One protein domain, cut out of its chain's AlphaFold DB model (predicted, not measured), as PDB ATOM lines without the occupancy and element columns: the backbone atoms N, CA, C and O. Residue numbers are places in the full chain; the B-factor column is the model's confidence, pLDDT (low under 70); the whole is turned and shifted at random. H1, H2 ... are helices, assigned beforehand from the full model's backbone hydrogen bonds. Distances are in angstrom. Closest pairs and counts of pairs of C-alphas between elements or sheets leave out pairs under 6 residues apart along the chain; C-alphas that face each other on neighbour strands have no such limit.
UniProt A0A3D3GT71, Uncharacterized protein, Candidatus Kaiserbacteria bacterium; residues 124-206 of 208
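What this domain is: This is residues 124 to 206 of the 208 residues of an uncharacterized protein of Candidatus Kaiserbacteria bacterium (UniProt A0A3D3GT71). H1, H2 and H3 pack round the long last helix, H4, which crosses H2 and forms a hairpin with H3. The printed part has 83 residues with four named helices, H1 to H4 in order, and no named strand: all helix. It is compact, radius of gyration of the C-alphas 12.4 A, and elongated, spanning 38 by 23 by 20 A.

Where its parts are: H1, residues 126 to 142, 24.3 A long, begins at C-alpha (46.553, -13.387, 42.556). H2 is residues 150 to 162; H3, 170 to 179. H4, residues 187 to 206, 28.4 A long, ends at C-alpha (43.013, -20.359, 35.850).

How they stand to each other: H4 is the hub. H1 touches it, opposite ways, at 37 degrees, only just steep; closest C-alphas Ala 129 and Leu 201, 6.0 A. H2 touches residues 195 to 203 of H4 alone, the same way, at a steep 50 degrees; closest C-alphas Lys 157 and Gly 199, 3.9 A. H3 touches residues 197 to 204 of H4 alone, opposite ways, at a shallow 29 degrees; closest C-alphas Leu 172 and Tyr 204, 6.2 A. H1 and H2 are apart. In H1 to H4 every O i to N i+4 pair is within hydrogen-bond range.

The domain as a whole: The printed part has no cut; its three links are short. Residues 124 to 130, 163 to 172 and 179 to 188 have pLDDT under 70.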
ATOM      1  N   PRO A 124      52.397 -13.046  42.326       55.38
ATOM      2  CA  PRO A 124      52.464 -11.621  42.686       55.38
ATOM      3  C   PRO A 124      51.214 -10.761  42.431       55.38
ATOM      4  O   PRO A 124      51.157  -9.628  42.906       55.38
ATOM      5  N   LEU A 125      50.203 -11.251  41.707       61.41
ATOM      6  CA  LEU A 125      48.951 -10.539  41.458       61.41
ATOM      7  C   LEU A 125      47.681 -11.355  41.743       61.41
ATOM      8  O   LEU A 125      46.595 -10.852  41.483       61.41
ATOM      9  N   HIS A 126      47.748 -12.555  42.328       64.19
ATOM     10  CA  HIS A 126      46.553 -13.387  42.556       64.19
ATOM     11  C   HIS A 126      45.539 -12.717  43.504       64.19
ATOM     12  O   HIS A 126      44.346 -12.647  43.210       64.19
ATOM     13  N   GLY A 127      46.014 -12.109  44.597       62.00
ATOM     14  CA  GLY A 127      45.160 -11.312  45.488       62.00
ATOM     15  C   GLY A 127      44.631 -10.018  44.849       62.00
ATOM     16  O   GLY A 127      43.567  -9.534  45.228       62.00
ATOM     17  N   VAL A 128      45.347  -9.458  43.869       67.19
ATOM     18  CA  VAL A 128      44.923  -8.263  43.119       67.19
ATOM     19  C   VAL A 128      43.868  -8.636  42.077       67.19
ATOM     20  O   VAL A 128      42.847  -7.961  41.982       67.19
ATOM     21  N   ALA A 129      44.068  -9.744  41.365       69.06
ATOM     22  CA  ALA A 129      43.154 -10.270  40.364       69.06
ATOM     23  C   ALA A 129      41.801 -10.658  40.975       69.06
ATOM     24  O   ALA A 129      40.768 -10.309  40.414       69.06
ATOM     25  N   LEU A 130      41.791 -11.282  42.161       68.88
ATOM     26  CA  LEU A 130      40.548 -11.571  42.886       68.88
ATOM     27  C   LEU A 130      39.796 -10.293  43.278       68.88
ATOM     28  O   LEU A 130      38.590 -10.209  43.077       68.88
ATOM     29  N   LYS A 131      40.501  -9.269  43.780       71.06
ATOM     30  CA  LYS A 131      39.879  -7.978  44.122       71.06
ATOM     31  C   LYS A 131      39.305  -7.268  42.896       71.06
ATOM     32  O   LYS A 131      38.221  -6.699  42.984       71.06
ATOM     33  N   MET A 132      40.017  -7.300  41.769       73.69
ATOM     34  CA  MET A 132      39.548  -6.711  40.510       73.69
ATOM     35  C   MET A 132      38.348  -7.468  39.944       73.69
ATOM     36  O   MET A 132      37.409  -6.829  39.485       73.69
ATOM     37  N   LEU A 133      38.349  -8.801  40.027       77.56
ATOM     38  CA  LEU A 133      37.233  -9.627  39.576       77.56
ATOM     39  C   LEU A 133      35.968  -9.319  40.382       77.56
ATOM     40  O   LEU A 133      34.946  -8.996  39.794       77.56
ATOM     41  N   THR A 134      36.062  -9.297  41.715       72.94
ATOM     42  CA  THR A 134      34.925  -8.938  42.578       72.94
ATOM     43  C   THR A 134      34.410  -7.524  42.307       72.94
ATOM     44  O   THR A 134      33.206  -7.301  42.302       72.94
ATOM     45  N   ALA A 135      35.300  -6.558  42.063       72.75
ATOM     46  CA  ALA A 135      34.887  -5.195  41.736       72.75
ATOM     47  C   ALA A 135      34.159  -5.110  40.381       72.75
ATOM     48  O   ALA A 135      33.208  -4.342  40.256       72.75
ATOM     49  N   LEU A 136      34.591  -5.888  39.384       77.50
ATOM     50  CA  LEU A 136      33.943  -5.942  38.075       77.50
ATOM     51  C   LEU A 136      32.606  -6.683  38.131       77.50
ATOM     52  O   LEU A 136      31.645  -6.182  37.563       77.50
ATOM     53  N   ASP A 137      32.513  -7.800  38.854       73.12
ATOM     54  CA  ASP A 137      31.248  -8.524  39.035       73.12
ATOM     55  C   ASP A 137      30.196  -7.630  39.715       73.12
ATOM     56  O   ASP A 137      29.081  -7.503  39.212       73.12
ATOM     57  N   ASN A 138      30.579  -6.905  40.775       72.38
ATOM     58  CA  ASN A 138      29.696  -5.927  41.420       72.38
ATOM     59  C   ASN A 138      29.265  -4.812  40.450       72.38
ATOM     60  O   ASN A 138      28.106  -4.414  40.444       72.38
ATOM     61  N   LEU A 139      30.174  -4.318  39.603       74.75
ATOM     62  CA  LEU A 139      29.855  -3.284  38.616       74.75
ATOM     63  C   LEU A 139      28.856  -3.784  37.559       74.75
ATOM     64  O   LEU A 139      27.994  -3.022  37.131       74.75
ATOM     65  N   VAL A 140      28.970  -5.045  37.137       78.50
ATOM     66  CA  VAL A 140      28.035  -5.674  36.192       78.50
ATOM     67  C   VAL A 140      26.655  -5.860  36.819       78.50
ATOM     68  O   VAL A 140      25.651  -5.646  36.141       78.50
ATOM     69  N   GLU A 141      26.592  -6.201  38.108       74.94
ATOM     70  CA  GLU A 141      25.331  -6.265  38.858       74.94
ATOM     71  C   GLU A 141      24.691  -4.880  39.043       74.94
ATOM     72  O   GLU A 141      23.476  -4.737  38.905       74.94
ATOM     73  N   GLU A 142      25.497  -3.852  39.321       73.75
ATOM     74  CA  GLU A 142      25.032  -2.474  39.522       73.75
ATOM     75  C   GLU A 142      24.603  -1.778  38.220       73.75
ATOM     76  O   GLU A 142      23.801  -0.844  38.271       73.75
ATOM     77  N   LYS A 143      25.124  -2.218  37.065       75.50
ATOM     78  CA  LYS A 143      24.897  -1.596  35.750       75.50
ATOM     79  C   LYS A 143      24.492  -2.614  34.674       75.50
ATOM     80  O   LYS A 143      25.265  -2.879  33.742       75.50
ATOM     81  N   PRO A 144      23.278  -3.185  34.750       76.44
ATOM     82  CA  PRO A 144      22.795  -4.155  33.765       76.44
ATOM     83  C   PRO A 144      22.705  -3.592  32.332       76.44
ATOM     84  O   PRO A 144      22.773  -4.354  31.369       76.44
ATOM     85  N   GLU A 145      22.605  -2.268  32.168       77.75
ATOM     86  CA  GLU A 145      22.593  -1.562  30.880       77.75
ATOM     87  C   GLU A 145      23.890  -1.699  30.070       77.75
ATOM     88  O   GLU A 145      23.905  -1.402  28.875       77.75
ATOM     89  N   LEU A 146      24.975  -2.166  30.697       76.25
ATOM     90  CA  LEU A 146      26.223  -2.481  30.002       76.25
ATOM     91  C   LEU A 146      26.102  -3.731  29.118       76.25
ATOM     92  O   LEU A 146      26.947  -3.924  28.250       76.25
ATOM     93  N   GLU A 147      25.072  -4.565  29.313       82.81
ATOM     94  CA  GLU A 147      24.794  -5.764  28.506       82.81
ATOM     95  C   GLU A 147      26.021  -6.673  28.292       82.81
ATOM     96  O   GLU A 147      26.296  -7.119  27.171       82.81
ATOM     97  N   ILE A 148      26.774  -6.947  29.363       83.31
ATOM     98  CA  ILE A 148      27.956  -7.817  29.306       83.31
ATOM     99  C   ILE A 148      27.555  -9.203  28.790       83.31
ATOM    100  O   ILE A 148      26.722  -9.897  29.381       83.31
ATOM    101  N   ARG A 149      28.166  -9.639  27.686       84.88
ATOM    102  CA  ARG A 149      27.872 -10.942  27.080       84.88
ATOM    103  C   ARG A 149      28.877 -11.983  27.543       84.88
ATOM    104  O   ARG A 149      30.048 -11.951  27.178       84.88
ATOM    105  N   GLN A 150      28.384 -13.006  28.240       79.88
ATOM    106  CA  GLN A 150      29.216 -14.121  28.704       79.88
ATOM    107  C   GLN A 150      29.952 -14.848  27.565       79.88
ATOM    108  O   GLN A 150      31.045 -15.378  27.764       79.88
ATOM    109  N   MET A 151      29.362 -14.879  26.368       86.19
ATOM    110  CA  MET A 151      29.995 -15.453  25.179       86.19
ATOM    111  C   MET A 151      31.289 -14.708  24.810       86.19
ATOM    112  O   MET A 151      32.294 -15.360  24.544       86.19
ATOM    113  N   GLU A 152      31.284 -13.374  24.882       86.44
ATOM    114  CA  GLU A 152      32.445 -12.523  24.584       86.44
ATOM    115  C   GLU A 152      33.518 -12.649  25.672       86.44
ATOM    116  O   GLU A 152      34.695 -12.834  25.372       86.44
ATOM    117  N   VAL A 153      33.109 -12.683  26.946       83.62
ATOM    118  CA  VAL A 153      34.013 -12.940  28.087       83.62
ATOM    119  C   VAL A 153      34.743 -14.278  27.925       83.62
ATOM    120  O   VAL A 153      35.948 -14.380  28.162       83.62
ATOM    121  N   ASN A 154      34.024 -15.321  27.504       81.06
ATOM    122  CA  ASN A 154      34.608 -16.641  27.273       81.06
ATOM    123  C   ASN A 154      35.536 -16.664  26.048       81.06
ATOM    124  O   ASN A 154      36.556 -17.356  26.089       81.06
ATOM    125  N   ALA A 155      35.216 -15.911  24.991       84.31
ATOM    126  CA  ALA A 155      36.073 -15.766  23.816       84.31
ATOM    127  C   ALA A 155      37.388 -15.045  24.165       84.31
ATOM    128  O   ALA A 155      38.468 -15.535  23.832       84.31
ATOM    129  N   GLU A 156      37.318 -13.946  24.922       85.75
ATOM    130  CA  GLU A 156      38.494 -13.214  25.407       85.75
ATOM    131  C   GLU A 156      39.335 -14.068  26.366       85.75
ATOM    132  O   GLU A 156      40.555 -14.142  26.228       85.75
ATOM    133  N   LYS A 157      38.699 -14.814  27.278       83.75
ATOM    134  CA  LYS A 157      39.389 -15.795  28.128       83.75
ATOM    135  C   LYS A 157      40.166 -16.819  27.301       83.75
ATOM    136  O   LYS A 157      41.322 -17.094  27.610       83.75
ATOM    137  N   GLN A 158      39.541 -17.401  26.278       82.62
ATOM    138  CA  GLN A 158      40.192 -18.407  25.440       82.62
ATOM    139  C   GLN A 158      41.366 -17.804  24.660       82.62
ATOM    140  O   GLN A 158      42.442 -18.386  24.648       82.62
ATOM    141  N   LYS A 159      41.209 -16.588  24.133       85.00
ATOM    142  CA  LYS A 159      42.280 -15.820  23.482       85.00
ATOM    143  C   LYS A 159      43.486 -15.587  24.402       85.00
ATOM    144  O   LYS A 159      44.619 -15.774  23.965       85.00
ATOM    145  N   PHE A 160      43.271 -15.236  25.672       80.19
ATOM    146  CA  PHE A 160      44.366 -15.098  26.642       80.19
ATOM    147  C   PHE A 160      45.031 -16.433  26.993       80.19
ATOM    148  O   PHE A 160      46.235 -16.451  27.214       80.19
ATOM    149  N   LEU A 161      44.279 -17.539  27.013       77.00
ATOM    150  CA  LEU A 161      44.831 -18.885  27.219       77.00
ATOM    151  C   LEU A 161      45.609 -19.392  25.991       77.00
ATOM    152  O   LEU A 161      46.608 -20.090  26.147       77.00
ATOM    153  N   ASP A 162      45.178 -19.033  24.780       77.00
ATOM    154  CA  ASP A 162      45.799 -19.452  23.517       77.00
ATOM    155  C   ASP A 162      47.080 -18.667  23.192       77.00
ATOM    156  O   ASP A 162      47.987 -19.200  22.553       77.00
ATOM    157  N   MET A 163      47.191 -17.423  23.674       67.94
ATOM    158  CA  MET A 163      48.416 -16.613  23.598       67.94
ATOM    159  C   MET A 163      49.616 -17.247  24.335       67.94
ATOM    160  O   MET A 163      50.752 -16.836  24.109       67.94
ATOM    161  N   GLU A 164      49.403 -18.248  25.196       59.59
ATOM    162  CA  GLU A 164      50.416 -18.793  26.108       59.59
ATOM    163  C   GLU A 164      51.038 -20.137  25.688       59.59
ATOM    164  O   GLU A 164      51.248 -21.026  26.515       59.59
ATOM    165  N   ARG A 165      51.411 -20.306  24.416       58.28
ATOM    166  CA  ARG A 165      52.351 -21.389  24.059       58.28
ATOM    167  C   ARG A 165      53.832 -21.018  24.238       58.28
ATOM    168  O   ARG A 165      54.632 -21.945  24.287       58.28
ATOM    169  N   GLU A 166      54.201 -19.738  24.409       50.81
ATOM    170  CA  GLU A 166      55.625 -19.334  24.501       50.81
ATOM    171  C   GLU A 166      56.022 -18.367  25.656       50.81
ATOM    172  O   GLU A 166      57.121 -18.535  26.168       50.81
ATOM    173  N   ASP A 167      55.165 -17.469  26.186       53.66
ATOM    174  CA  ASP A 167      55.567 -16.442  27.196       53.66
ATOM    175  C   ASP A 167      54.579 -16.258  28.391       53.66
ATOM    176  O   ASP A 167      54.112 -15.155  28.684       53.66
ATOM    177  N   GLY A 168      54.210 -17.341  29.089       64.69
ATOM    178  CA  GLY A 168      53.088 -17.368  30.053       64.69
ATOM    179  C   GLY A 168      53.150 -16.462  31.303       64.69
ATOM    180  O   GLY A 168      54.164 -15.826  31.580       64.69
ATOM    181  N   VAL A 169      52.051 -16.446  32.082       60.91
ATOM    182  CA  VAL A 169      51.744 -15.839  33.411       60.91
ATOM    183  C   VAL A 169      52.233 -14.401  33.619       60.91
ATOM    184  O   VAL A 169      51.419 -13.520  33.869       60.91
ATOM    185  N   LYS A 170      53.535 -14.129  33.498       66.00
ATOM    186  CA  LYS A 170      54.144 -12.792  33.573       66.00
ATOM    187  C   LYS A 170      53.566 -11.821  32.538       66.00
ATOM    188  O   LYS A 170      53.384 -10.648  32.854       66.00
ATOM    189  N   ALA A 171      53.231 -12.295  31.335       67.50
ATOM    190  CA  ALA A 171      52.579 -11.470  30.315       67.50
ATOM    191  C   ALA A 171      51.146 -11.067  30.714       67.50
ATOM    192  O   ALA A 171      50.727  -9.933  30.475       67.50
ATOM    193  N   LEU A 172      50.401 -11.967  31.368       69.38
ATOM    194  CA  LEU A 172      49.083 -11.647  31.925       69.38
ATOM    195  C   LEU A 172      49.200 -10.726  33.142       69.38
ATOM    196  O   LEU A 172      48.396  -9.810  33.289       69.38
ATOM    197  N   GLU A 173      50.225 -10.913  33.977       72.94
ATOM    198  CA  GLU A 173      50.504 -10.018  35.100       72.94
ATOM    199  C   GLU A 173      50.753  -8.582  34.639       72.94
ATOM    200  O   GLU A 173      50.224  -7.641  35.230       72.94
ATOM    201  N   GLU A 174      51.506  -8.403  33.556       74.69
ATOM    202  CA  GLU A 174      51.761  -7.079  33.000       74.69
ATOM    203  C   GLU A 174      50.494  -6.440  32.418       74.69
ATOM    204  O   GLU A 174      50.210  -5.270  32.678       74.69
ATOM    205  N   LYS A 175      49.653  -7.225  31.739       74.31
ATOM    206  CA  LYS A 175      48.341  -6.758  31.263       74.31
ATOM    207  C   LYS A 175      47.410  -6.359  32.413       74.31
ATOM    208  O   LYS A 175      46.710  -5.357  32.293       74.31
ATOM    209  N   ILE A 176      47.439  -7.075  33.541       74.69
ATOM    210  CA  ILE A 176      46.688  -6.712  34.756       74.69
ATOM    211  C   ILE A 176      47.215  -5.397  35.354       74.69
ATOM    212  O   ILE A 176      46.423  -4.551  35.773       74.69
ATOM    213  N   ARG A 177      48.541  -5.182  35.364       74.75
ATOM    214  CA  ARG A 177      49.136  -3.911  35.823       74.75
ATOM    215  C   ARG A 177      48.737  -2.735  34.932       74.75
ATOM    216  O   ARG A 177      48.390  -1.683  35.464       74.75
ATOM    217  N   MET A 178      48.745  -2.915  33.613       75.12
ATOM    218  CA  MET A 178      48.334  -1.880  32.656       75.12
ATOM    219  C   MET A 178      46.841  -1.549  32.785       75.12
ATOM    220  O   MET A 178      46.477  -0.379  32.900       75.12
ATOM    221  N   ALA A 179      45.991  -2.573  32.882       69.94
ATOM    222  CA  ALA A 179      44.546  -2.433  33.062       69.94
ATOM    223  C   ALA A 179      44.150  -1.601  34.291       69.94
ATOM    224  O   ALA A 179      43.157  -0.878  34.257       69.94
ATOM    225  N   LYS A 180      44.933  -1.676  35.374       65.62
ATOM    226  CA  LYS A 180      44.693  -0.921  36.611       65.62
ATOM    227  C   LYS A 180      44.793   0.602  36.424       65.62
ATOM    228  O   LYS A 180      44.219   1.339  37.221       65.62
ATOM    229  N   ASN A 181      45.512   1.067  35.402       62.16
ATOM    230  CA  ASN A 181      45.858   2.481  35.227       62.16
ATOM    231  C   ASN A 181      45.062   3.192  34.119       62.16
ATOM    232  O   ASN A 181      45.228   4.397  33.938       62.16
ATOM    233  N   GLU A 182      44.213   2.490  33.368       61.69
ATOM    234  CA  GLU A 182      43.507   3.087  32.234       61.69
ATOM    235  C   GLU A 182      42.073   3.525  32.571       61.69
ATOM    236  O   GLU A 182      41.229   2.710  32.942       61.69
ATOM    237  N   SER A 183      41.753   4.793  32.302       54.75
ATOM    238  CA  SER A 183      40.387   5.336  32.360       54.75
ATOM    239  C   SER A 183      39.502   4.851  31.202       54.75
ATOM    240  O   SER A 183      39.995   4.646  30.092       54.75
ATOM    241  N   LEU A 184      38.194   4.724  31.438       56.41
ATOM    242  CA  LEU A 184      37.184   4.350  30.437       56.41
ATOM    243  C   LEU A 184      36.571   5.584  29.745       56.41
ATOM    244  O   LEU A 184      36.570   6.673  30.323       56.41
ATOM    245  N   ARG A 185      36.060   5.425  28.512       53.06
ATOM    246  CA  ARG A 185      35.386   6.490  27.744       53.06
ATOM    247  C   ARG A 185      34.103   5.983  27.064       53.06
ATOM    248  O   ARG A 185      34.142   5.399  25.996       53.06
ATOM    249  N   GLY A 186      32.941   6.292  27.638       56.44
ATOM    250  CA  GLY A 186      31.639   5.995  27.019       56.44
ATOM    251  C   GLY A 186      31.195   4.529  27.139       56.44
ATOM    252  O   GLY A 186      32.005   3.620  27.277       56.44
ATOM    253  N   ALA A 187      29.878   4.295  27.086       63.53
ATOM    254  CA  ALA A 187      29.262   3.027  27.505       63.53
ATOM    255  C   ALA A 187      29.663   1.796  26.666       63.53
ATOM    256  O   ALA A 187      29.815   0.700  27.200       63.53
ATOM    257  N   TRP A 188      29.859   1.957  25.353       67.62
ATOM    258  CA  TRP A 188      30.258   0.847  24.479       67.62
ATOM    259  C   TRP A 188      31.718   0.423  24.706       67.62
ATOM    260  O   TRP A 188      32.004  -0.768  24.809       67.62
ATOM    261  N   GLU A 189      32.631   1.387  24.864       70.00
ATOM    262  CA  GLU A 189      34.032   1.089  25.193       70.00
ATOM    263  C   GLU A 189      34.162   0.531  26.619       70.00
ATOM    264  O   GLU A 189      34.979  -0.358  26.856       70.00
ATOM    265  N   GLU A 190      33.329   1.000  27.560       76.19
ATOM    266  CA  GLU A 190      33.216   0.436  28.913       76.19
ATOM    267  C   GLU A 190      32.857  -1.047  28.872       76.19
ATOM    268  O   GLU A 190      33.557  -1.865  29.468       76.19
ATOM    269  N   ARG A 191      31.821  -1.405  28.113       81.44
ATOM    270  CA  ARG A 191      31.375  -2.787  27.954       81.44
ATOM    271  C   ARG A 191      32.476  -3.701  27.408       81.44
ATOM    272  O   ARG A 191      32.813  -4.690  28.053       81.44
ATOM    273  N   THR A 192      33.035  -3.390  26.235       81.25
ATOM    274  CA  THR A 192      34.042  -4.254  25.586       81.25
ATOM    275  C   THR A 192      35.288  -4.404  26.457       81.25
ATOM    276  O   THR A 192      35.894  -5.475  26.529       81.25
ATOM    277  N   LYS A 193      35.654  -3.340  27.177       82.50
ATOM    278  CA  LYS A 193      36.773  -3.386  28.111       82.50
ATOM    279  C   LYS A 193      36.462  -4.229  29.345       82.50
ATOM    280  O   LYS A 193      37.323  -5.001  29.749       82.50
ATOM    281  N   ILE A 194      35.257  -4.150  29.907       81.81
ATOM    282  CA  ILE A 194      34.831  -5.032  31.006       81.81
ATOM    283  C   ILE A 194      34.839  -6.497  30.550       81.81
ATOM    284  O   ILE A 194      35.401  -7.337  31.249       81.81
ATOM    285  N   GLU A 195      34.312  -6.801  29.360       86.25
ATOM    286  CA  GLU A 195      34.314  -8.156  28.789       86.25
ATOM    287  C   GLU A 195      35.748  -8.712  28.643       86.25
ATOM    288  O   GLU A 195      36.030  -9.837  29.067       86.25
ATOM    289  N   SER A 196      36.677  -7.897  28.131       85.50
ATOM    290  CA  SER A 196      38.090  -8.276  27.985       85.50
ATOM    291  C   SER A 196      38.822  -8.391  29.330       85.50
ATOM    292  O   SER A 196      39.594  -9.331  29.530       85.50
ATOM    293  N   LEU A 197      38.548  -7.502  30.294       84.69
ATOM    294  CA  LEU A 197      39.127  -7.563  31.644       84.69
ATOM    295  C   LEU A 197      38.659  -8.798  32.415       84.69
ATOM    296  O   LEU A 197      39.480  -9.464  33.047       84.69
ATOM    297  N   LEU A 198      37.374  -9.144  32.329       81.25
ATOM    298  CA  LEU A 198      36.848 -10.390  32.886       81.25
ATOM    299  C   LEU A 198      37.536 -11.597  32.235       81.25
ATOM    300  O   LEU A 198      38.020 -12.484  32.941       81.25
ATOM    301  N   GLY A 199      37.676 -11.601  30.904       83.81
ATOM    302  CA  GLY A 199      38.409 -12.639  30.172       83.81
ATOM    303  C   GLY A 199      39.862 -12.800  30.641       83.81
ATOM    304  O   GLY A 199      40.305 -13.920  30.914       83.81
ATOM    305  N   LEU A 200      40.583 -11.687  30.810       84.19
ATOM    306  CA  LEU A 200      41.964 -11.631  31.301       84.19
ATOM    307  C   LEU A 200      42.096 -12.181  32.726       84.19
ATOM    308  O   LEU A 200      42.973 -13.004  32.994       84.19
ATOM    309  N   LEU A 201      41.223 -11.749  33.639       79.88
ATOM    310  CA  LEU A 201      41.244 -12.177  35.038       79.88
ATOM    311  C   LEU A 201      40.896 -13.664  35.169       79.88
ATOM    312  O   LEU A 201      41.580 -14.384  35.895       79.88
ATOM    313  N   TYR A 202      39.903 -14.153  34.419       81.00
ATOM    314  CA  TYR A 202      39.572 -15.579  34.389       81.00
ATOM    315  C   TYR A 202      40.672 -16.438  33.760       81.00
ATOM    316  O   TYR A 202      40.828 -17.595  34.156       81.00
ATOM    317  N   ALA A 203      41.416 -15.917  32.783       79.62
ATOM    318  CA  ALA A 203      42.574 -16.606  32.225       79.62
ATOM    319  C   ALA A 203      43.716 -16.667  33.248       79.62
ATOM    320  O   ALA A 203      44.187 -17.762  33.549       79.62
ATOM    321  N   TYR A 204      44.078 -15.534  33.862       74.69
ATOM    322  CA  TYR A 204      45.143 -15.452  34.867       74.69
ATOM    323  C   TYR A 204      44.871 -16.346  36.080       74.69
ATOM    324  O   TYR A 204      45.703 -17.184  36.411       74.69
ATOM    325  N   LEU A 205      43.680 -16.250  36.682       71.12
ATOM    326  CA  LEU A 205      43.292 -17.056  37.847       71.12
ATOM    327  C   LEU A 205      43.196 -18.560  37.544       71.12
ATOM    328  O   LEU A 205      43.245 -19.373  38.465       71.12
ATOM    329  N   ARG A 206      43.044 -18.949  36.269       75.31
ATOM    330  CA  ARG A 206      43.013 -20.359  35.850       75.31
ATOM    331  C   ARG A 206      44.407 -20.986  35.786       75.31
ATOM    332  O   ARG A 206      44.521 -22.189  36.002       75.31
TER     333      ARG A 206